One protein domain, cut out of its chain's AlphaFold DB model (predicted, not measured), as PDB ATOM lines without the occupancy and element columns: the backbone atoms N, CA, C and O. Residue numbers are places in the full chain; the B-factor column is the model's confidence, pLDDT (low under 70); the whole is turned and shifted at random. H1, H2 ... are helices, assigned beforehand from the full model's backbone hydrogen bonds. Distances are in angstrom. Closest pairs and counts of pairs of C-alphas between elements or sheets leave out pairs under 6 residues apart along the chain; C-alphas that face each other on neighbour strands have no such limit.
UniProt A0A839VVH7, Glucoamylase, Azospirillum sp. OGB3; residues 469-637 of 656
ATOM      1  N   VAL A 469     -16.949  42.822  75.293       98.56
ATOM      2  CA  VAL A 469     -17.698  41.600  75.654       98.56
ATOM      3  C   VAL A 469     -18.726  41.826  76.770       98.56
ATOM      4  O   VAL A 469     -19.603  40.996  76.976       98.56
ATOM      5  N   THR A 470     -18.643  42.959  77.473       98.56
ATOM      6  CA  THR A 470     -19.597  43.409  78.497       98.56
ATOM      7  C   THR A 470     -20.732  44.273  77.947       98.56
ATOM      8  O   THR A 470     -21.576  44.715  78.726       98.56
ATOM      9  N   ASP A 471     -20.756  44.569  76.645       98.69
ATOM     10  CA  ASP A 471     -21.838  45.334  76.025       98.69
ATOM     11  C   ASP A 471     -23.153  44.538  76.080       98.69
ATOM     12  O   ASP A 471     -23.313  43.506  75.426       98.69
ATOM     13  N   THR A 472     -24.131  45.021  76.848       98.69
ATOM     14  CA  THR A 472     -25.391  44.301  77.057       98.69
ATOM     15  C   THR A 472     -26.259  44.221  75.798       98.69
ATOM     16  O   THR A 472     -27.075  43.305  75.694       98.69
ATOM     17  N   LYS A 473     -26.030  45.074  74.786       98.75
ATOM     18  CA  LYS A 473     -26.663  44.973  73.456       98.75
ATOM     19  C   LYS A 473     -26.066  43.845  72.611       98.75
ATOM     20  O   LYS A 473     -26.806  43.140  71.917       98.75
ATOM     21  N   LEU A 474     -24.750  43.628  72.693       98.81
ATOM     22  CA  LEU A 474     -24.089  42.448  72.122       98.81
ATOM     23  C   LEU A 474     -24.642  41.177  72.777       98.81
ATOM     24  O   LEU A 474     -25.042  40.256  72.068       98.81
ATOM     25  N   LEU A 475     -24.724  41.146  74.112       98.88
ATOM     26  CA  LEU A 475     -25.244  39.987  74.848       98.88
ATOM     27  C   LEU A 475     -26.712  39.699  74.498       98.88
ATOM     28  O   LEU A 475     -27.064  38.545  74.259       98.88
ATOM     29  N   ALA A 476     -27.552  40.732  74.383       98.81
ATOM     30  CA  ALA A 476     -28.933  40.597  73.912       98.81
ATOM     31  C   ALA A 476     -29.003  39.996  72.497       98.81
ATOM     32  O   ALA A 476     -29.780  39.074  72.242       98.81
ATOM     33  N   THR A 477     -28.146  40.472  71.589       98.75
ATOM     34  CA  THR A 477     -28.071  39.978  70.207       98.75
ATOM     35  C   THR A 477     -27.623  38.513  70.157       98.75
ATOM     36  O   THR A 477     -28.251  37.699  69.480       98.75
ATOM     37  N   ALA A 478     -26.594  38.149  70.928       98.75
ATOM     38  CA  ALA A 478     -26.106  36.777  71.049       98.75
ATOM     39  C   ALA A 478     -27.168  35.832  71.637       98.75
ATOM     40  O   ALA A 478     -27.326  34.705  71.165       98.75
ATOM     41  N   ALA A 479     -27.940  36.298  72.625       98.50
ATOM     42  CA  ALA A 479     -29.034  35.522  73.198       98.50
ATOM     43  C   ALA A 479     -30.150  35.267  72.184       98.50
ATOM     44  O   ALA A 479     -30.620  34.132  72.070       98.50
ATOM     45  N   ALA A 480     -30.538  36.303  71.430       97.62
ATOM     46  CA  ALA A 480     -31.535  36.196  70.375       97.62
ATOM     47  C   ALA A 480     -31.096  35.188  69.307       97.62
ATOM     48  O   ALA A 480     -31.872  34.295  68.989       97.62
ATOM     49  N   LEU A 481     -29.847  35.272  68.826       96.25
ATOM     50  CA  LEU A 481     -29.245  34.318  67.883       96.25
ATOM     51  C   LEU A 481     -29.288  32.884  68.393       96.25
ATOM     52  O   LEU A 481     -29.831  32.003  67.734       96.25
ATOM     53  N   ARG A 482     -28.741  32.647  69.589       97.56
ATOM     54  CA  ARG A 482     -28.686  31.305  70.169       97.56
ATOM     55  C   ARG A 482     -30.087  30.703  70.302       97.56
ATOM     56  O   ARG A 482     -30.260  29.517  70.031       97.56
ATOM     57  N   GLY A 483     -31.079  31.511  70.682       96.69
ATOM     58  CA  GLY A 483     -32.472  31.076  70.791       96.69
ATOM     59  C   GLY A 483     -33.062  30.577  69.468       96.69
ATOM     60  O   GLY A 483     -33.808  29.601  69.475       96.69
ATOM     61  N   GLN A 484     -32.660  31.153  68.324       94.56
ATOM     62  CA  GLN A 484     -33.161  30.743  67.002       94.56
ATOM     63  C   GLN A 484     -32.892  29.268  66.713       94.56
ATOM     64  O   GLN A 484     -33.761  28.579  66.186       94.56
ATOM     65  N   TRP A 485     -31.714  28.772  67.078       95.69
ATOM     66  CA  TRP A 485     -31.296  27.414  66.729       95.69
ATOM     67  C   TRP A 485     -31.423  26.418  67.874       95.69
ATOM     68  O   TRP A 485     -31.455  25.211  67.622       95.69
ATOM     69  N   ALA A 486     -31.456  26.893  69.122       95.50
ATOM     70  CA  ALA A 486     -31.426  26.035  70.300       95.50
ATOM     71  C   ALA A 486     -32.795  25.838  70.957       95.50
ATOM     72  O   ALA A 486     -33.016  24.772  71.535       95.50
ATOM     73  N   ASP A 487     -33.681  26.836  70.933       94.56
ATOM     74  CA  ASP A 487     -34.904  26.801  71.735       94.56
ATOM     75  C   ASP A 487     -36.009  25.980  71.059       94.56
ATOM     76  O   ASP A 487     -36.215  26.038  69.843       94.56
ATOM     77  N   ASP A 488     -36.731  25.207  71.871       89.75
ATOM     78  CA  ASP A 488     -37.798  24.334  71.393       89.75
ATOM     79  C   ASP A 488     -38.939  25.149  70.780       89.75
ATOM     80  O   ASP A 488     -39.459  26.090  71.383       89.75
ATOM     81  N   GLY A 489     -39.351  24.761  69.573       86.50
ATOM     82  CA  GLY A 489     -40.434  25.430  68.853       86.50
ATOM     83  C   GLY A 489     -40.016  26.700  68.110       86.50
ATOM     84  O   GLY A 489     -40.874  27.340  67.499       86.50
ATOM     85  N   SER A 490     -38.725  27.053  68.104       92.12
ATOM     86  CA  SER A 490     -38.206  28.036  67.152       92.12
ATOM     87  C   SER A 490     -38.398  27.544  65.713       92.12
ATOM     88  O   SER A 490     -38.160  26.375  65.403       92.12
ATOM     89  N   ALA A 491     -38.772  28.452  64.805       90.56
ATOM     90  CA  ALA A 491     -38.920  28.149  63.379       90.56
ATOM     91  C   ALA A 491     -37.600  27.711  62.714       90.56
ATOM     92  O   ALA A 491     -37.627  27.057  61.674       90.56
ATOM     93  N   TRP A 492     -36.466  28.061  63.326       91.75
ATOM     94  CA  TRP A 492     -35.117  27.804  62.820       91.75
ATOM     95  C   TRP A 492     -34.346  26.792  63.669       91.75
ATOM     96  O   TRP A 492     -33.136  26.664  63.508       91.75
ATOM     97  N   GLN A 493     -35.017  26.082  64.583       93.00
ATOM     98  CA  GLN A 493     -34.365  25.111  65.458       93.00
ATOM     99  C   GLN A 493     -33.589  24.075  64.631       93.00
ATOM    100  O   GLN A 493     -34.153  23.445  63.735       93.00
ATOM    101  N   TYR A 494     -32.317  23.848  64.970       94.62
ATOM    102  CA  TYR A 494     -31.565  22.725  64.418       94.62
ATOM    103  C   TYR A 494     -31.928  21.454  65.183       94.62
ATOM    104  O   TYR A 494     -31.715  21.413  66.398       94.62
ATOM    105  N   PRO A 495     -32.443  20.400  64.521       93.56
ATOM    106  CA  PRO A 495     -32.783  19.158  65.208       93.56
ATOM    107  C   PRO A 495     -31.624  18.564  66.017       93.56
ATOM    108  O   PRO A 495     -31.852  18.110  67.138       93.56
ATOM    109  N   ILE A 496     -30.382  18.662  65.525       95.44
ATOM    110  CA  ILE A 496     -29.213  18.182  66.279       95.44
ATOM    111  C   ILE A 496     -29.021  18.881  67.629       95.44
ATOM    112  O   ILE A 496     -28.530  18.259  68.562       95.44
ATOM    113  N   ASN A 497     -29.467  20.131  67.801       97.12
ATOM    114  CA  ASN A 497     -29.328  20.829  69.081       97.12
ATOM    115  C   ASN A 497     -30.214  20.225  70.184       97.12
ATOM    116  O   ASN A 497     -29.887  20.343  71.367       97.12
ATOM    117  N   ALA A 498     -31.321  19.568  69.826       92.81
ATOM    118  CA  ALA A 498     -32.128  18.815  70.786       92.81
ATOM    119  C   ALA A 498     -31.388  17.547  71.249       92.81
ATOM    120  O   ALA A 498     -31.340  17.241  72.445       92.81
ATOM    121  N   ASP A 499     -30.750  16.857  70.306       92.94
ATOM    122  CA  ASP A 499     -29.933  15.672  70.552       92.94
ATOM    123  C   ASP A 499     -28.675  15.995  71.378       92.94
ATOM    124  O   ASP A 499     -28.337  15.277  72.329       92.94
ATOM    125  N   ASP A 500     -27.996  17.091  71.065       95.81
ATOM    126  CA  ASP A 500     -26.809  17.573  71.770       95.81
ATOM    127  C   ASP A 500     -27.110  17.963  73.210       95.81
ATOM    128  O   ASP A 500     -26.381  17.587  74.136       95.81
ATOM    129  N   ARG A 501     -28.252  18.620  73.435       94.50
ATOM    130  CA  ARG A 501     -28.721  18.958  74.781       94.50
ATOM    131  C   ARG A 501     -28.880  17.711  75.650       94.50
ATOM    132  O   ARG A 501     -28.473  17.728  76.810       94.50
ATOM    133  N   ALA A 502     -29.408  16.615  75.099       91.56
ATOM    134  CA  ALA A 502     -29.530  15.341  75.816       91.56
ATOM    135  C   ALA A 502     -28.166  14.699  76.150       91.56
ATOM    136  O   ALA A 502     -28.067  13.911  77.092       91.56
ATOM    137  N   ARG A 503     -27.108  15.052  75.409       92.69
ATOM    138  CA  ARG A 503     -25.714  14.628  75.642       92.69
ATOM    139  C   ARG A 503     -24.940  15.574  76.573       92.69
ATOM    140  O   ARG A 503     -23.850  15.217  77.024       92.69
ATOM    141  N   GLY A 504     -25.495  16.748  76.880       94.00
ATOM    142  CA  GLY A 504     -24.830  17.792  77.663       94.00
ATOM    143  C   GLY A 504     -23.763  18.567  76.880       94.00
ATOM    144  O   GLY A 504     -22.809  19.057  77.482       94.00
ATOM    145  N   ILE A 505     -23.901  18.644  75.555       96.19
ATOM    146  CA  ILE A 505     -23.049  19.432  74.653       96.19
ATOM    147  C   ILE A 505     -23.901  20.448  73.877       96.19
ATOM    148  O   ILE A 505     -25.129  20.440  73.963       96.19
ATOM    149  N   GLY A 506     -23.241  21.338  73.139       96.81
ATOM    150  CA  GLY A 506     -23.890  22.317  72.273       96.81
ATOM    151  C   GLY A 506     -24.460  23.523  73.034       96.81
ATOM    152  O   GLY A 506     -24.094  23.769  74.188       96.81
ATOM    153  N   PRO A 507     -25.352  24.302  72.398       98.00
ATOM    154  CA  PRO A 507     -25.833  24.129  71.024       98.00
ATOM    155  C   PRO A 507     -24.778  24.523  69.976       98.00
ATOM    156  O   PRO A 507     -23.894  25.332  70.255       98.00
ATOM    157  N   LEU A 508     -24.910  23.990  68.766       98.25
ATOM    158  CA  LEU A 508     -24.246  24.488  67.565       98.25
ATOM    159  C   LEU A 508     -25.026  25.676  66.957       98.25
ATOM    160  O   LEU A 508     -26.255  25.749  67.067       98.25
ATOM    161  N   LEU A 509     -24.314  26.603  66.309       97.38
ATOM    162  CA  LEU A 509     -24.852  27.855  65.744       97.38
ATOM    163  C   LEU A 509     -24.525  27.994  64.260       97.38
ATOM    164  O   LEU A 509     -23.445  27.585  63.843       97.38
ATOM    165  N   GLY A 510     -25.415  28.624  63.494       96.69
ATOM    166  CA  GLY A 510     -25.173  29.010  62.100       96.69
ATOM    167  C   GLY A 510     -24.811  30.488  61.942       96.69
ATOM    168  O   GLY A 510     -24.475  31.164  62.917       96.69
ATOM    169  N   ARG A 511     -24.914  30.996  60.706       96.31
ATOM    170  CA  ARG A 511     -24.624  32.400  60.368       96.31
ATOM    171  C   ARG A 511     -25.764  33.343  60.754       96.31
ATOM    172  O   ARG A 511     -25.571  34.275  61.532       96.31
ATOM    173  N   TYR A 512     -26.959  33.085  60.232       94.88
ATOM    174  CA  TYR A 512     -28.177  33.857  60.498       94.88
ATOM    175  C   TYR A 512     -29.437  33.015  60.204       94.88
ATOM    176  O   TYR A 512     -29.356  31.995  59.511       94.88
ATOM    177  N   PRO A 513     -30.610  33.377  60.750       91.19
ATOM    178  CA  PRO A 513     -31.870  32.698  60.446       91.19
ATOM    179  C   PRO A 513     -32.264  32.832  58.972       91.19
ATOM    180  O   PRO A 513     -32.199  33.913  58.404       91.19
ATOM    181  N   GLY A 514     -32.724  31.750  58.344       86.88
ATOM    182  CA  GLY A 514     -33.069  31.772  56.917       86.88
ATOM    183  C   GLY A 514     -31.885  31.614  55.965       86.88
ATOM    184  O   GLY A 514     -32.082  31.725  54.757       86.88
ATOM    185  N   ASP A 515     -30.692  31.316  56.484       91.38
ATOM    186  CA  ASP A 515     -29.549  30.906  55.674       91.38
ATOM    187  C   ASP A 515     -29.865  29.642  54.849       91.38
ATOM    188  O   ASP A 515     -30.490  28.694  55.336       91.38
ATOM    189  N   ILE A 516     -29.440  29.651  53.587       87.25
ATOM    190  CA  ILE A 516     -29.643  28.574  52.608       87.25
ATOM    191  C   ILE A 516     -28.328  28.051  52.024       87.25
ATOM    192  O   ILE A 516     -28.366  27.155  51.188       87.25
ATOM    193  N   TYR A 517     -27.187  28.624  52.408       88.62
ATOM    194  CA  TYR A 517     -25.896  28.199  51.889       88.62
ATOM    195  C   TYR A 517     -25.411  26.938  52.601       88.62
ATOM    196  O   TYR A 517     -25.459  26.841  53.828       88.62
ATOM    197  N   ASP A 518     -24.922  25.982  51.818       84.06
ATOM    198  CA  ASP A 518     -24.642  24.636  52.306       84.06
ATOM    199  C   ASP A 518     -23.410  23.981  51.635       84.06
ATOM    200  O   ASP A 518     -23.134  22.795  51.847       84.06
ATOM    201  N   GLY A 519     -22.671  24.769  50.840       80.19
ATOM    202  CA  GLY A 519     -21.517  24.345  50.044       80.19
ATOM    203  C   GLY A 519     -21.838  23.789  48.651       80.19
ATOM    204  O   GLY A 519     -20.914  23.618  47.856       80.19
ATOM    205  N   ASP A 520     -23.107  23.537  48.326       79.69
ATOM    206  CA  ASP A 520     -23.573  23.183  46.983       79.69
ATOM    207  C   ASP A 520     -24.510  24.286  46.477       79.69
ATOM    208  O   ASP A 520     -25.705  24.314  46.766       79.69
ATOM    209  N   VAL A 521     -23.967  25.250  45.729       72.56
ATOM    210  CA  VAL A 521     -24.800  26.348  45.207       72.56
ATOM    211  C   VAL A 521     -25.631  25.923  43.997       72.56
ATOM    212  O   VAL A 521     -26.548  26.647  43.602       72.56
ATOM    213  N   SER A 522     -25.324  24.769  43.404       69.81
ATOM    214  CA  SER A 522     -26.049  24.207  42.270       69.81
ATOM    215  C   SER A 522     -27.337  23.504  42.703       69.81
ATOM    216  O   SER A 522     -28.325  23.577  41.968       69.81
ATOM    217  N   ASP A 523     -27.351  22.863  43.875       66.19
ATOM    218  CA  ASP A 523     -28.535  22.211  44.462       66.19
ATOM    219  C   ASP A 523     -28.620  22.422  45.992       66.19
ATOM    220  O   ASP A 523     -28.525  21.462  46.764       66.19
ATOM    221  N   PRO A 524     -28.796  23.676  46.461       66.06
ATOM    222  CA  PRO A 524     -28.728  23.989  47.882       66.06
ATOM    223  C   PRO A 524     -29.874  23.339  48.656       66.06
ATOM    224  O   PRO A 524     -31.057  23.489  48.320       66.06
ATOM    225  N   VAL A 525     -29.546  22.668  49.762       65.75
ATOM    226  CA  VAL A 525     -30.556  22.102  50.659       65.75
ATOM    227  C   VAL A 525     -31.067  23.175  51.619       65.75
ATOM    228  O   VAL A 525     -30.348  23.718  52.453       65.75
ATOM    229  N   GLN A 526     -32.366  23.459  51.543       65.75
ATOM    230  CA  GLN A 526     -33.010  24.442  52.409       65.75
ATOM    231  C   GLN A 526     -33.041  23.967  53.876       65.75
ATOM    232  O   GLN A 526     -33.557  22.886  54.177       65.75
ATOM    233  N   GLY A 527     -32.567  24.800  54.807       65.75
ATOM    234  CA  GLY A 527     -32.653  24.511  56.246       65.75
ATOM    235  C   GLY A 527     -31.623  25.217  57.120       65.75
ATOM    236  O   GLY A 527     -31.826  25.287  58.333       65.75
ATOM    237  N   GLY A 528     -30.562  25.760  56.518       83.19
ATOM    238  CA  GLY A 528     -29.435  26.332  57.239       83.19
ATOM    239  C   GLY A 528     -28.671  25.263  58.020       83.19
ATOM    240  O   GLY A 528     -29.213  24.242  58.461       83.19
ATOM    241  N   HIS A 529     -27.389  25.509  58.215       94.00
ATOM    242  CA  HIS A 529     -26.491  24.545  58.829       94.00
ATOM    243  C   HIS A 529     -25.677  25.221  59.924       94.00
ATOM    244  O   HIS A 529     -25.325  26.392  59.772       94.00
ATOM    245  N   PRO A 530     -25.411  24.541  61.047       97.00
ATOM    246  CA  PRO A 530     -24.446  25.031  62.008       97.00
ATOM    247  C   PRO A 530     -23.028  25.070  61.432       97.00
ATOM    248  O   PRO A 530     -22.636  24.210  60.653       97.00
ATOM    249  N   TRP A 531     -22.248  26.053  61.869       98.38
ATOM    250  CA  TRP A 531     -20.864  26.289  61.475       98.38
ATOM    251  C   TRP A 531     -19.946  26.110  62.679       98.38
ATOM    252  O   TRP A 531     -20.220  26.622  63.778       98.38
ATOM    253  N   ALA A 532     -18.816  25.435  62.469       98.31
ATOM    254  CA  ALA A 532     -17.827  25.225  63.522       98.31
ATOM    255  C   ALA A 532     -17.285  26.563  64.053       98.31
ATOM    256  O   ALA A 532     -17.280  26.786  65.266       98.31
ATOM    257  N   LEU A 533     -16.925  27.492  63.155       98.50
ATOM    258  CA  LEU A 533     -16.410  28.812  63.538       98.50
ATOM    259  C   LEU A 533     -17.440  29.652  64.309       98.50
ATOM    260  O   LEU A 533     -17.099  30.243  65.330       98.50
ATOM    261  N   CYS A 534     -18.713  29.633  63.900       98.69
ATOM    262  CA  CYS A 534     -19.781  30.402  64.555       98.69
ATOM    263  C   CYS A 534     -20.001  29.920  65.993       98.69
ATOM    264  O   CYS A 534     -20.092  30.710  66.937       98.69
ATOM    265  N   THR A 535     -20.020  28.598  66.161       98.81
ATOM    266  CA  THR A 535     -20.116  27.944  67.466       98.81
ATOM    267  C   THR A 535     -18.905  28.283  68.342       98.81
ATOM    268  O   THR A 535     -19.067  28.655  69.507       98.81
ATOM    269  N   ALA A 536     -17.692  28.208  67.784       98.81
ATOM    270  CA  ALA A 536     -16.465  28.535  68.501       98.81
ATOM    271  C   ALA A 536     -16.395  30.018  68.905       98.81
ATOM    272  O   ALA A 536     -15.978  30.320  70.021       98.81
ATOM    273  N   ASN A 537     -16.864  30.947  68.066       98.81
ATOM    274  CA  ASN A 537     -16.864  32.373  68.390       98.81
ATOM    275  C   ASN A 537     -17.850  32.735  69.515       98.81
ATOM    276  O   ASN A 537     -17.515  33.584  70.342       98.81
ATOM    277  N   LEU A 538     -19.019  32.081  69.625       98.81
ATOM    278  CA  LEU A 538     -19.874  32.283  70.807       98.81
ATOM    279  C   LEU A 538     -19.256  31.663  72.069       98.81
ATOM    280  O   LEU A 538     -19.309  32.278  73.134       98.81
ATOM    281  N   ALA A 539     -18.625  30.489  71.959       98.81
ATOM    282  CA  ALA A 539     -17.876  29.917  73.077       98.81
ATOM    283  C   ALA A 539     -16.762  30.871  73.547       98.81
ATOM    284  O   ALA A 539     -16.595  31.093  74.746       98.81
ATOM    285  N   GLU A 540     -16.052  31.503  72.612       98.81
ATOM    286  CA  GLU A 540     -15.045  32.513  72.916       98.81
ATOM    287  C   GLU A 540     -15.626  33.756  73.603       98.81
ATOM    288  O   GLU A 540     -15.032  34.234  74.573       98.81
ATOM    289  N   LEU A 541     -16.793  34.251  73.172       98.88
ATOM    290  CA  LEU A 541     -17.494  35.334  73.871       98.88
ATOM    291  C   LEU A 541     -17.771  34.955  75.334       98.88
ATOM    292  O   LEU A 541     -17.494  35.756  76.228       98.88
ATOM    293  N   TYR A 542     -18.247  33.732  75.599       98.88
ATOM    294  CA  TYR A 542     -18.452  33.262  76.972       98.88
ATOM    295  C   TYR A 542     -17.157  33.267  77.789       98.88
ATOM    296  O   TYR A 542     -17.153  33.764  78.917       98.88
ATOM    297  N   TYR A 543     -16.052  32.762  77.236       98.81
ATOM    298  CA  TYR A 543     -14.773  32.728  77.945       98.81
ATOM    299  C   TYR A 543     -14.209  34.124  78.224       98.81
ATOM    300  O   TYR A 543     -13.791  34.406  79.347       98.81
ATOM    301  N   ARG A 544     -14.234  35.017  77.229       98.69
ATOM    302  CA  ARG A 544     -13.752  36.395  77.387       98.69
ATOM    303  C   ARG A 544     -14.597  37.170  78.397       98.69
ATOM    304  O   ARG A 544     -14.041  37.867  79.238       98.69
ATOM    305  N   LEU A 545     -15.923  37.015  78.365       98.75
ATOM    306  CA  LEU A 545     -16.804  37.631  79.355       98.75
ATOM    307  C   LEU A 545     -16.554  37.072  80.761       98.75
ATOM    308  O   LEU A 545     -16.512  37.841  81.716       98.75
ATOM    309  N   ALA A 546     -16.346  35.760  80.905       98.62
ATOM    310  CA  ALA A 546     -15.997  35.155  82.189       98.62
ATOM    311  C   ALA A 546     -14.711  35.766  82.770       98.62
ATOM    312  O   ALA A 546     -14.688  36.149  83.939       98.62
ATOM    313  N   ALA A 547     -13.673  35.918  81.939       97.94
ATOM    314  CA  ALA A 547     -12.415  36.545  82.335       97.94
ATOM    315  C   ALA A 547     -12.598  38.022  82.733       97.94
ATOM    316  O   ALA A 547     -12.044  38.463  83.741       97.94
ATOM    317  N   GLU A 548     -13.409  38.782  81.991       97.94
ATOM    318  CA  GLU A 548     -13.689  40.190  82.299       97.94
ATOM    319  C   GLU A 548     -14.484  40.349  83.604       97.94
ATOM    320  O   GLU A 548     -14.164  41.208  84.428       97.94
ATOM    321  N   ILE A 549     -15.474  39.486  83.852       98.00
ATOM    322  CA  ILE A 549     -16.236  39.446  85.110       98.00
ATOM    323  C   ILE A 549     -15.313  39.127  86.292       98.00
ATOM    324  O   ILE A 549     -15.435  39.735  87.354       98.00
ATOM    325  N   GLU A 550     -14.374  38.193  86.136       96.06
ATOM    326  CA  GLU A 550     -13.398  37.871  87.183       96.06
ATOM    327  C   GLU A 550     -12.402  39.008  87.419       96.06
ATOM    328  O   GLU A 550     -12.044  39.283  88.565       96.06
ATOM    329  N   SER A 551     -11.982  39.698  86.364       96.50
ATOM    330  CA  SER A 551     -11.074  40.842  86.460       96.50
ATOM    331  C   SER A 551     -11.732  42.037  87.160       96.50
ATOM    332  O   SER A 551     -11.181  42.610  88.100       96.50
ATOM    333  N   THR A 552     -12.947  42.391  86.739       97.38
ATOM    334  CA  THR A 552     -13.666  43.587  87.206       97.38
ATOM    335  C   THR A 552     -14.511  43.348  88.452       97.38
ATOM    336  O   THR A 552     -14.916  44.306  89.110       97.38
ATOM    337  N   GLN A 553     -14.794  42.082  88.777       97.62
ATOM    338  CA  GLN A 553     -15.770  41.667  89.791       97.62
ATOM    339  C   GLN A 553     -17.187  42.213  89.530       97.62
ATOM    340  O   GLN A 553     -17.999  42.304  90.454       97.62
ATOM    341  N   ALA A 554     -17.506  42.558  88.278       97.06
ATOM    342  CA  ALA A 554     -18.788  43.121  87.877       97.06
ATOM    343  C   ALA A 554     -19.463  42.235  86.825       97.06
ATOM    344  O   ALA A 554     -18.879  41.921  85.794       97.06
ATOM    345  N   VAL A 555     -20.717  41.853  87.079       98.19
ATOM    346  CA  VAL A 555     -21.549  41.132  86.107       98.19
ATOM    347  C   VAL A 555     -22.412  42.159  85.368       98.19
ATOM    348  O   VAL A 555     -23.186  42.850  86.038       98.19
ATOM    349  N   PRO A 556     -22.329  42.277  84.029       97.44
ATOM    350  CA  PRO A 556     -23.134  43.222  83.256       97.44
ATOM    351  C   PRO A 556     -24.568  42.694  83.085       97.44
ATOM    352  O   PRO A 556     -24.990  42.416  81.973       97.44
ATOM    353  N   LEU A 557     -25.288  42.489  84.194       96.88
ATOM    354  CA  LEU A 557     -26.648  41.946  84.226       96.88
ATOM    355  C   LEU A 557     -27.679  43.079  84.346       96.88
ATOM    356  O   LEU A 557     -27.846  43.679  85.407       96.88
ATOM    357  N   ASP A 558     -28.396  43.322  83.257       96.56
ATOM    358  CA  ASP A 558     -29.497  44.277  83.114       96.56
ATOM    359  C   ASP A 558     -30.659  43.646  82.321       96.56
ATOM    360  O   ASP A 558     -30.655  42.448  82.034       96.56
ATOM    361  N   ASP A 559     -31.676  44.431  81.966       97.25
ATOM    362  CA  ASP A 559     -32.837  43.912  81.233       97.25
ATOM    363  C   ASP A 559     -32.508  43.456  79.801       97.25
ATOM    364  O   ASP A 559     -33.179  42.561  79.290       97.25
ATOM    365  N   LEU A 560     -31.465  44.012  79.170       98.06
ATOM    366  CA  LEU A 560     -31.025  43.612  77.829       98.06
ATOM    367  C   LEU A 560     -30.285  42.271  77.856       98.06
ATOM    368  O   LEU A 560     -30.535  41.394  77.034       98.06
ATOM    369  N   SER A 561     -29.384  42.100  78.818       98.12
ATOM    370  CA  SER A 561     -28.502  40.934  78.945       98.12
ATOM    371  C   SER A 561     -29.111  39.778  79.743       98.12
ATOM    372  O   SER A 561     -28.606  38.657  79.679       98.12
ATOM    373  N   ARG A 562     -30.216  39.992  80.470       98.06
ATOM    374  CA  ARG A 562     -30.895  38.937  81.243       98.06
ATOM    375  C   ARG A 562     -31.172  37.655  80.437       98.06
ATOM    376  O   ARG A 562     -30.889  36.584  80.976       98.06
ATOM    377  N   PRO A 563     -31.664  37.696  79.179       98.06
ATOM    378  CA  PRO A 563     -31.868  36.480  78.386       98.06
ATOM    379  C   PRO A 563     -30.572  35.703  78.114       98.06
ATOM    380  O   PRO A 563     -30.586  34.475  78.135       98.06
ATOM    381  N   PHE A 564     -29.446  36.397  77.919       98.69
ATOM    382  CA  PHE A 564     -28.134  35.780  77.699       98.69
ATOM    383  C   PHE A 564     -27.677  34.979  78.921       98.69
ATOM    384  O   PHE A 564     -27.301  33.814  78.817       98.69
ATOM    385  N   PHE A 565     -27.763  35.589  80.103       98.69
ATOM    386  CA  PHE A 565     -27.384  34.942  81.359       98.69
ATOM    387  C   PHE A 565     -28.338  33.798  81.733       98.69
ATOM    388  O   PHE A 565     -27.894  32.748  82.206       98.69
ATOM    389  N   ALA A 566     -29.634  33.935  81.435       98.25
ATOM    390  CA  ALA A 566     -30.608  32.870  81.658       98.25
ATOM    391  C   ALA A 566     -30.280  31.597  80.854       98.25
ATOM    392  O   ALA A 566     -30.457  30.492  81.368       98.25
ATOM    393  N   GLN A 567     -29.735  31.728  79.636       97.38
ATOM    394  CA  GLN A 567     -29.331  30.589  78.795       97.38
ATOM    395  C   GLN A 567     -28.187  29.755  79.392       97.38
ATOM    396  O   GLN A 567     -28.035  28.590  79.019       97.38
ATOM    397  N   VAL A 568     -27.419  30.319  80.330       97.12
ATOM    398  CA  VAL A 568     -26.366  29.618  81.087       97.12
ATOM    399  C   VAL A 568     -26.771  29.342  82.544       97.12
ATOM    400  O   VAL A 568     -25.932  29.009  83.375       97.12
ATOM    401  N   GLY A 569     -28.066  29.449  82.864       96.25
ATOM    402  CA  GLY A 569     -28.623  29.107  84.178       96.25
ATOM    403  C   GLY A 569     -28.555  30.219  85.230       96.25
ATOM    404  O   GLY A 569     -28.772  29.950  86.412       96.25
ATOM    405  N   ILE A 570     -28.275  31.462  84.829       97.06
ATOM    406  CA  ILE A 570     -28.193  32.624  85.721       97.06
ATOM    407  C   ILE A 570     -29.453  33.484  85.547       97.06
ATOM    408  O   ILE A 570     -29.546  34.306  84.637       97.06
ATOM    409  N   THR A 571     -30.448  33.282  86.412       91.69
ATOM    410  CA  THR A 571     -31.727  34.028  86.392       91.69
ATOM    411  C   THR A 571     -31.772  35.198  87.370       91.69
ATOM    412  O   THR A 571     -32.533  36.146  87.173       91.69
ATOM    413  N   ASP A 572     -30.925  35.145  88.397       89.62
ATOM    414  CA  ASP A 572     -30.848  36.093  89.503       89.62
ATOM    415  C   ASP A 572     -29.387  36.507  89.730       89.62
ATOM    416  O   ASP A 572     -28.480  35.763  89.342       89.62
ATOM    417  N   PRO A 573     -29.121  37.666  90.363       92.69
ATOM    418  CA  PRO A 573     -27.761  38.073  90.694       92.69
ATOM    419  C   PRO A 573     -27.030  37.009  91.528       92.69
ATOM    420  O   PRO A 573     -27.488  36.615  92.601       92.69
ATOM    421  N   GLN A 574     -25.872  36.572  91.040       95.56
ATOM    422  CA  GLN A 574     -24.997  35.589  91.680       95.56
ATOM    423  C   GLN A 574     -23.571  36.149  91.816       95.56
ATOM    424  O   GLN A 574     -23.228  37.119  91.134       95.56
ATOM    425  N   PRO A 575     -22.719  35.573  92.687       97.31
ATOM    426  CA  PRO A 575     -21.320  35.981  92.798       97.31
ATOM    427  C   PRO A 575     -20.588  35.934  91.440       97.31
ATOM    428  O   PRO A 575     -20.753  34.947  90.718       97.31
ATOM    429  N   PRO A 576     -19.721  36.919  91.111       97.75
ATOM    430  CA  PRO A 576     -18.994  36.976  89.835       97.75
ATOM    431  C   PRO A 576     -18.294  35.667  89.452       97.75
ATOM    432  O   PRO A 576     -18.406  35.213  88.318       97.75
ATOM    433  N   ALA A 577     -17.651  35.002  90.417       96.81
ATOM    434  CA  ALA A 577     -16.977  33.722  90.196       96.81
ATOM    435  C   ALA A 577     -17.935  32.591  89.772       96.81
ATOM    436  O   ALA A 577     -17.568  31.743  88.963       96.81
ATOM    437  N   GLN A 578     -19.167  32.574  90.292       97.62
ATOM    438  CA  GLN A 578     -20.173  31.576  89.916       97.62
ATOM    439  C   GLN A 578     -20.698  31.827  88.499       97.62
ATOM    440  O   GLN A 578     -20.871  30.882  87.732       97.62
ATOM    441  N   VAL A 579     -20.899  33.098  88.137       98.38
ATOM    442  CA  VAL A 579     -21.303  33.486  86.780       98.38
ATOM    443  C   VAL A 579     -20.205  33.144  85.770       98.38
ATOM    444  O   VAL A 579     -20.490  32.534  84.744       98.38
ATOM    445  N   ALA A 580     -18.947  33.469  86.080       98.19
ATOM    446  CA  ALA A 580     -17.800  33.135  85.239       98.19
ATOM    447  C   ALA A 580     -17.664  31.620  85.013       98.19
ATOM    448  O   ALA A 580     -17.407  31.179  83.893       98.19
ATOM    449  N   GLU A 581     -17.901  30.811  86.048       97.81
ATOM    450  CA  GLU A 581     -17.872  29.355  85.923       97.81
ATOM    451  C   GLU A 581     -19.012  28.808  85.057       97.81
ATOM    452  O   GLU A 581     -18.783  27.928  84.228       97.81
ATOM    453  N   ALA A 582     -20.224  29.356  85.183       98.38
ATOM    454  CA  ALA A 582     -21.351  28.976  84.332       98.38
ATOM    455  C   ALA A 582     -21.083  29.296  82.850       98.38
ATOM    456  O   ALA A 582     -21.338  28.465  81.977       98.38
ATOM    457  N   LEU A 583     -20.504  30.469  82.570       98.69
ATOM    458  CA  LEU A 583     -20.099  30.876  81.223       98.69
ATOM    459  C   LEU A 583     -19.022  29.942  80.650       98.69
ATOM    460  O   LEU A 583     -19.168  29.460  79.527       98.69
ATOM    461  N   ARG A 584     -17.977  29.616  81.427       98.00
ATOM    462  CA  ARG A 584     -16.958  28.636  81.014       98.00
ATOM    463  C   ARG A 584     -17.566  27.268  80.725       98.00
ATOM    464  O   ARG A 584     -17.254  26.673  79.699       98.00
ATOM    465  N   GLY A 585     -18.457  26.786  81.590       96.94
ATOM    466  CA  GLY A 585     -19.156  25.516  81.391       96.94
ATOM    467  C   GLY A 585     -19.987  25.487  80.104       96.94
ATOM    468  O   GLY A 585     -19.982  24.482  79.393       96.94
ATOM    469  N   ALA A 586     -20.653  26.596  79.770       98.38
ATOM    470  CA  ALA A 586     -21.405  26.733  78.526       98.38
ATOM    471  C   ALA A 586     -20.489  26.742  77.291       98.38
ATOM    472  O   ALA A 586     -20.738  25.997  76.344       98.38
ATOM    473  N   GLY A 587     -19.394  27.510  77.318       98.31
ATOM    474  CA  GLY A 587     -18.388  27.494  76.249       98.31
ATOM    475  C   GLY A 587     -17.776  26.104  76.044       98.31
ATOM    476  O   GLY A 587     -17.622  25.649  74.908       98.31
ATOM    477  N   ASP A 588     -17.497  25.386  77.136       97.50
ATOM    478  CA  ASP A 588     -16.962  24.023  77.109       97.50
ATOM    479  C   ASP A 588     -17.926  23.055  76.412       97.50
ATOM    480  O   ASP A 588     -17.501  22.214  75.617       97.50
ATOM    481  N   ALA A 589     -19.224  23.153  76.714       97.69
ATOM    482  CA  ALA A 589     -20.257  22.329  76.093       97.69
ATOM    483  C   ALA A 589     -20.343  22.576  74.578       97.69
ATOM    484  O   ALA A 589     -20.436  21.619  73.807       97.69
ATOM    485  N   MET A 590     -20.238  23.836  74.150       98.56
ATOM    486  CA  MET A 590     -20.246  24.217  72.737       98.56
ATOM    487  C   MET A 590     -19.020  23.688  71.983       98.56
ATOM    488  O   MET A 590     -19.174  23.042  70.947       98.56
ATOM    489  N   LEU A 591     -17.805  23.873  72.516       98.06
ATOM    490  CA  LEU A 591     -16.599  23.331  71.876       98.06
ATOM    491  C   LEU A 591     -16.611  21.798  71.831       98.06
ATOM    492  O   LEU A 591     -16.146  21.210  70.859       98.06
ATOM    493  N   ARG A 592     -17.185  21.127  72.838       97.31
ATOM    494  CA  ARG A 592     -17.363  19.668  72.799       97.31
ATOM    495  C   ARG A 592     -18.355  19.210  71.734       97.31
ATOM    496  O   ARG A 592     -18.156  18.113  71.221       97.31
ATOM    497  N   ALA A 593     -19.366  20.008  71.382       97.69
ATOM    498  CA  ALA A 593     -20.222  19.702  70.235       97.69
ATOM    499  C   ALA A 593     -19.452  19.798  68.916       97.69
ATOM    500  O   ALA A 593     -19.523  18.869  68.121       97.69
ATOM    501  N   VAL A 594     -18.621  20.835  68.736       97.94
ATOM    502  CA  VAL A 594     -17.726  20.934  67.564       97.94
ATOM    503  C   VAL A 594     -16.842  19.687  67.446       97.94
ATOM    504  O   VAL A 594     -16.753  19.085  66.384       97.94
ATOM    505  N   VAL A 595     -16.241  19.236  68.552       96.56
ATOM    506  CA  VAL A 595     -15.422  18.009  68.566       96.56
ATOM    507  C   VAL A 595     -16.257  16.755  68.297       96.56
ATOM    508  O   VAL A 595     -15.796  15.849  67.609       96.56
ATOM    509  N   PHE A 596     -17.465  16.669  68.851       96.12
ATOM    510  CA  PHE A 596     -18.340  15.512  68.677       96.12
ATOM    511  C   PHE A 596     -18.790  15.332  67.223       96.12
ATOM    512  O   PHE A 596     -18.857  14.196  66.760       96.12
ATOM    513  N   HIS A 597     -19.058  16.437  66.530       95.88
ATOM    514  CA  HIS A 597     -19.511  16.447  65.141       95.88
ATOM    515  C   HIS A 597     -18.374  16.426  64.109       95.88
ATOM    516  O   HIS A 597     -18.634  16.181  62.933       95.88
ATOM    517  N   SER A 598     -17.125  16.614  64.550       94.81
ATOM    518  CA  SER A 598     -15.944  16.541  63.684       94.81
ATOM    519  C   SER A 598     -15.715  15.156  63.065       94.81
ATOM    520  O   SER A 598     -15.973  14.129  63.704       94.81
ATOM    521  N   ASP A 599     -15.133  15.101  61.864       90.06
ATOM    522  CA  ASP A 599     -14.655  13.845  61.266       90.06
ATOM    523  C   ASP A 599     -13.207  13.573  61.695       90.06
ATOM    524  O   ASP A 599     -12.253  14.054  61.097       90.06
ATOM    525  N   HIS A 600     -13.017  12.816  62.780       87.38
ATOM    526  CA  HIS A 600     -11.682  12.546  63.341       87.38
ATOM    527  C   HIS A 600     -10.881  13.830  63.643       87.38
ATOM    528  O   HIS A 600      -9.670  13.879  63.420       87.38
ATOM    529  N   TYR A 601     -11.558  14.845  64.194       92.00
ATOM    530  CA  TYR A 601     -11.035  16.194  64.453       92.00
ATOM    531  C   TYR A 601     -10.818  17.058  63.212       92.00
ATOM    532  O   TYR A 601     -10.461  18.224  63.362       92.00
ATOM    533  N   GLU A 602     -11.050  16.539  62.007       94.44
ATOM    534  CA  GLU A 602     -11.199  17.408  60.850       94.44
ATOM    535  C   GLU A 602     -12.455  18.257  61.020       94.44
ATOM    536  O   GLU A 602     -13.482  17.730  61.425       94.44
ATOM    537  N   LEU A 603     -12.344  19.559  60.758       97.25
ATOM    538  CA  LEU A 603     -13.431  20.525  60.814       97.25
ATOM    539  C   LEU A 603     -13.719  21.028  59.403       97.25
ATOM    540  O   LEU A 603     -12.866  21.686  58.793       97.25
ATOM    541  N   SER A 604     -14.907  20.746  58.882       95.12
ATOM    542  CA  SER A 604     -15.404  21.427  57.686       95.12
ATOM    543  C   SER A 604     -15.897  22.822  58.050       95.12
ATOM    544  O   SER A 604     -15.797  23.305  59.185       95.12
ATOM    545  N   GLU A 605     -16.406  23.513  57.047       96.56
ATOM    546  CA  GLU A 605     -17.106  24.768  57.252       96.56
ATOM    547  C   GLU A 605     -18.391  24.579  58.079       96.56
ATOM    548  O   GLU A 605     -18.657  25.362  58.997       96.56
ATOM    549  N   GLN A 606     -19.155  23.515  57.800       96.25
ATOM    550  CA  GLN A 606     -20.495  23.309  58.346       96.25
ATOM    551  C   GLN A 606     -20.711  21.889  58.875       96.25
ATOM    552  O   GLN A 606     -20.017  20.947  58.502       96.25
ATOM    553  N   PHE A 607     -21.758  21.730  59.679       95.25
ATOM    554  CA  PHE A 607     -22.351  20.447  60.036       95.25
ATOM    555  C   PHE A 607     -23.793  20.396  59.525       95.25
ATOM    556  O   PHE A 607     -24.536  21.372  59.624       95.25
ATOM    557  N   ASP A 608     -24.236  19.257  59.009       92.44
ATOM    558  CA  ASP A 608     -25.629  19.061  58.625       92.44
ATOM    559  C   ASP A 608     -26.558  19.234  59.842       92.44
ATOM    560  O   ASP A 608     -26.352  18.617  60.884       92.44
ATOM    561  N   SER A 609     -27.616  20.043  59.725       92.62
ATOM    562  CA  SER A 609     -28.427  20.453  60.883       92.62
ATOM    563  C   SER A 609     -29.306  19.336  61.454       92.62
ATOM    564  O   SER A 609     -29.877  19.499  62.537       92.62
ATOM    565  N   ARG A 610     -29.416  18.195  60.758       90.44
ATOM    566  CA  ARG A 610     -30.224  17.034  61.170       90.44
ATOM    567  C   ARG A 610     -29.393  15.835  61.596       90.44
ATOM    568  O   ARG A 610     -29.746  15.179  62.566       90.44
ATOM    569  N   SER A 611     -28.344  15.518  60.848       90.75
ATOM    570  CA  SER A 611     -27.470  14.369  61.102       90.75
ATOM    571  C   SER A 611     -26.230  14.739  61.907       90.75
ATOM    572  O   SER A 611     -25.674  13.881  62.590       90.75
ATOM    573  N   GLY A 612     -25.805  16.004  61.844       92.69
ATOM    574  CA  GLY A 612     -24.593  16.483  62.490       92.69
ATOM    575  C   GLY A 612     -23.305  16.011  61.818       92.69
ATOM    576  O   GLY A 612     -22.249  16.108  62.433       92.69
ATOM    577  N   TYR A 613     -23.371  15.460  60.604       92.19
ATOM    578  CA  TYR A 613     -22.174  15.130  59.834       92.19
ATOM    579  C   TYR A 613     -21.569  16.370  59.187       92.19
ATOM    580  O   TYR A 613     -22.287  17.301  58.832       92.19
ATOM    581  N   GLU A 614     -20.256  16.340  58.995       92.00
ATOM    582  CA  GLU A 614     -19.504  17.331  58.229       92.00
ATOM    583  C   GLU A 614     -20.155  17.637  56.868       92.00
ATOM    584  O   GLU A 614     -20.549  16.726  56.129       92.00
ATOM    585  N   LYS A 615     -20.271  18.926  56.542       90.56
ATOM    586  CA  LYS A 615     -20.915  19.442  55.330       90.56
ATOM    587  C   LYS A 615     -20.162  20.665  54.790       90.56
ATOM    588  O   LYS A 615     -19.397  21.309  55.508       90.56
ATOM    589  N   SER A 616     -20.409  20.991  53.519       93.12
ATOM    590  CA  SER A 616     -19.674  22.000  52.754       93.12
ATOM    591  C   SER A 616     -18.184  21.640  52.617       93.12
ATOM    592  O   SER A 616     -17.805  20.465  52.687       93.12
ATOM    593  N   VAL A 617     -17.338  22.627  52.333       93.88
ATOM    594  CA  VAL A 617     -15.898  22.466  52.138       93.88
ATOM    595  C   VAL A 617     -15.245  21.859  53.373       93.88
ATOM    596  O   VAL A 617     -15.447  22.302  54.506       93.88
ATOM    597  N   ARG A 618     -14.428  20.831  53.151       94.56
ATOM    598  CA  ARG A 618     -13.720  20.135  54.221       94.56
ATOM    599  C   ARG A 618     -12.533  20.957  54.663       94.56
ATOM    600  O   ARG A 618     -11.882  21.597  53.843       94.56
ATOM    601  N   ASN A 619     -12.155  20.817  55.928       96.12
ATOM    602  CA  ASN A 619     -10.887  21.340  56.419       96.12
ATOM    603  C   ASN A 619     -10.755  22.855  56.243       96.12
ATOM    604  O   ASN A 619      -9.707  23.331  55.808       96.12
ATOM    605  N   LEU A 620     -11.805  23.597  56.600       98.44
ATOM    606  CA  LEU A 620     -11.809  25.052  56.522       98.44
ATOM    607  C   LEU A 620     -10.827  25.639  57.545       98.44
ATOM    608  O   LEU A 620     -10.962  25.427  58.751       98.44
ATOM    609  N   THR A 621      -9.860  26.427  57.076       98.75
ATOM    610  CA  THR A 621      -8.809  27.027  57.913       98.75
ATOM    611  C   THR A 621      -9.395  27.888  59.030       98.75
ATOM    612  O   THR A 621      -8.955  27.798  60.178       98.75
ATOM    613  N   TRP A 622     -10.444  28.664  58.736       98.75
ATOM    614  CA  TRP A 622     -11.098  29.515  59.729       98.75
ATOM    615  C   TRP A 622     -11.813  28.705  60.827       98.75
ATOM    616  O   TRP A 622     -11.755  29.093  61.993       98.75
ATOM    617  N   SER A 623     -12.391  27.535  60.521       98.75
ATOM    618  CA  SER A 623     -12.972  26.648  61.545       98.75
ATOM    619  C   SER A 623     -11.934  26.238  62.593       98.75
ATOM    620  O   SER A 623     -12.199  26.328  63.796       98.75
ATOM    621  N   TYR A 624     -10.725  25.867  62.159       98.75
ATOM    622  CA  TYR A 624      -9.627  25.578  63.082       98.75
ATOM    623  C   TYR A 624      -9.186  26.822  63.849       98.75
ATOM    624  O   TYR A 624      -9.066  26.768  65.072       98.75
ATOM    625  N   ALA A 625      -8.983  27.947  63.158       98.75
ATOM    626  CA  ALA A 625      -8.509  29.171  63.791       98.75
ATOM    627  C   ALA A 625      -9.468  29.675  64.885       98.75
ATOM    628  O   ALA A 625      -9.041  30.050  65.976       98.75
ATOM    629  N   ALA A 626     -10.780  29.608  64.637       98.81
ATOM    630  CA  ALA A 626     -11.799  29.961  65.619       98.81
ATOM    631  C   ALA A 626     -11.796  29.009  66.830       98.81
ATOM    632  O   ALA A 626     -11.903  29.468  67.967       98.81
ATOM    633  N   PHE A 627     -11.622  27.698  66.614       98.62
ATOM    634  CA  PHE A 627     -11.496  26.732  67.710       98.62
ATOM    635  C   PHE A 627     -10.267  27.023  68.587       98.62
ATOM    636  O   PHE A 627     -10.369  27.042  69.814       98.62
ATOM    637  N   LEU A 628      -9.112  27.277  67.967       98.50
ATOM    638  CA  LEU A 628      -7.860  27.585  68.663       98.50
ATOM    639  C   LEU A 628      -7.971  28.867  69.493       98.50
ATOM    640  O   LEU A 628      -7.636  28.857  70.682       98.50
ATOM    641  N   SER A 629      -8.521  29.929  68.901       98.31
ATOM    642  CA  SER A 629      -8.776  31.200  69.581       98.31
ATOM    643  C   SER A 629      -9.687  31.021  70.801       98.31
ATOM    644  O   SER A 629      -9.351  31.469  71.903       98.31
ATOM    645  N   ALA A 630     -10.777  30.260  70.660       98.56
ATOM    646  CA  ALA A 630     -11.688  29.971  71.763       98.56
ATOM    647  C   ALA A 630     -11.007  29.184  72.898       98.56
ATOM    648  O   ALA A 630     -11.162  29.527  74.072       98.56
ATOM    649  N   VAL A 631     -10.211  28.156  72.578       97.50
ATOM    650  CA  VAL A 631      -9.467  27.385  73.590       97.50
ATOM    651  C   VAL A 631      -8.404  28.239  74.289       97.50
ATOM    652  O   VAL A 631      -8.194  28.087  75.497       97.50
ATOM    653  N   ARG A 632      -7.758  29.173  73.582       96.19
ATOM    654  CA  ARG A 632      -6.826  30.127  74.201       96.19
ATOM    655  C   ARG A 632      -7.557  31.064  75.164       96.19
ATOM    656  O   ARG A 632      -7.103  31.228  76.295       96.19
ATOM    657  N   ALA A 633      -8.713  31.600  74.770       96.69
ATOM    658  CA  ALA A 633      -9.538  32.467  75.614       96.69
ATOM    659  C   ALA A 633     -10.100  31.759  76.861       96.69
ATOM    660  O   ALA A 633     -10.302  32.398  77.892       96.69
ATOM    661  N   ARG A 634     -10.319  30.438  76.792       93.94
ATOM    662  CA  ARG A 634     -10.773  29.602  77.918       93.94
ATOM    663  C   ARG A 634      -9.816  29.618  79.112       93.94
ATOM    664  O   ARG A 634     -10.251  29.462  80.253       93.94
ATOM    665  N   THR A 635      -8.512  29.723  78.865       76.88
ATOM    666  CA  THR A 635      -7.499  29.641  79.924       76.88
ATOM    667  C   THR A 635      -7.352  31.009  80.594       76.88
ATOM    668  O   THR A 635      -7.151  31.991  79.882       76.88
ATOM    669  N   PRO A 636      -7.407  31.116  81.939       60.47
ATOM    670  CA  PRO A 636      -7.176  32.389  82.608       60.47
ATOM    671  C   PRO A 636      -5.815  32.941  82.182       60.47
ATOM    672  O   PRO A 636      -4.791  32.275  82.373       60.47
ATOM    673  N   GLN A 637      -5.799  34.135  81.588       50.75
ATOM    674  CA  GLN A 637      -4.550  34.785  81.211       50.75
ATOM    675  C   GLN A 637      -3.703  34.953  82.474       50.75
ATOM    676  O   GLN A 637      -4.062  35.692  83.392       50.75
TER     677      GLN A 637
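AT A GLANCE: This is residues 469 to 637 of the 656 residues of the protein "Glucoamylase" of Azospirillum sp. OGB3 (UniProt A0A839VVH7). Two long helices, H5 and H3, lie side by side, and H6 packs along H3 to make a small up-and-down bundle of three. H1 runs past the side of H3 away from H6, with short H4 packed on it and H2 at its last residues; of the two long links with no named element, residues 504 to 531 have C-alphas from 5 to 29 A from the mean of all C-alphas and reach out to Ser 522 at one far end of the whole, and residues 598 to 620 join H5 to H6 at the end of the bundle where H3 begins. The printed part has 169 residues with six named helices, H1 to H6 in chain order, and no named strand; the class is all helix, with 86 residues in the helices. The whole is compact, with a radius of gyration of the C-alphas of 15.7 A, and only just elongated, spanning 51 by 33 by 27 A.

IN THESE COORDINATES: The longest helix is H5, residues 576 to 597, 32.1 A from C-alpha 576 at (-18.994, 36.976, 89.835) to C-alpha 597 at (-19.511, 16.447, 65.141). H3, residues 532 to 552, measures 30.3 A. H6, residues 621 to 634, measures 20.3 A and ends with C-alpha 634 at (-10.773, 29.602, 77.918). H1, residues 472 to 486, measures 20.4 A and begins with C-alpha 472 at (-25.391, 44.301, 77.057). H2 is residues 495 to 503 and H4 residues 562 to 566.

HOW THE PARTS SIT: H5 and H3 touch at a shallow tilt of 16 degrees, opposite ways; their closest C-alphas, of Gly 587 and Ala 539, are 4.0 A apart. H6 touches H3 at a shallow tilt of 21 degrees, the same way, with the C-alphas of Ala 630 and Glu 540 closest at 4.4 A. H5 and H6 are close but not clearly touching: the C-alphas of Arg 584 and Arg 634, the closest, are 7.0 A apart. H1 is close to H3 but not clearly touching, at 7.7 A between the closest C-alphas, of Ala 478 and Leu 538. With residues 475 to 479 alone H1 touches H4, the C-alphas of Ala 479 and Phe 564 closest at 4.6 A. With residues 485 to 486 alone it only just touches H2, with 3 pairs of C-alphas within 8 A, the closest those of Ala 486 and Asn 497 at 5.7 A; their lines are about perpendicular at 82 degrees. H1 and H5 are apart. In H3, H4, H5 and H6 every O i to N i+4 pair is within hydrogen-bond range; in H1 10 of 11 are, in H2 4 of 5.

THE WHOLE: The two C-alphas farthest apart, of Ser 522 and Pro 575, are 52.1 A apart. The printed part has no cut. The links H2 to H3, with 28 residues, and H5 to H6, with 23, are long; in the latter, residues 606 to 607 pair antiparallel with residues 614 to 615. The mean pLDDT of the printed part is 94.0; residues 522 to 527 and 636 to 637 are under 70.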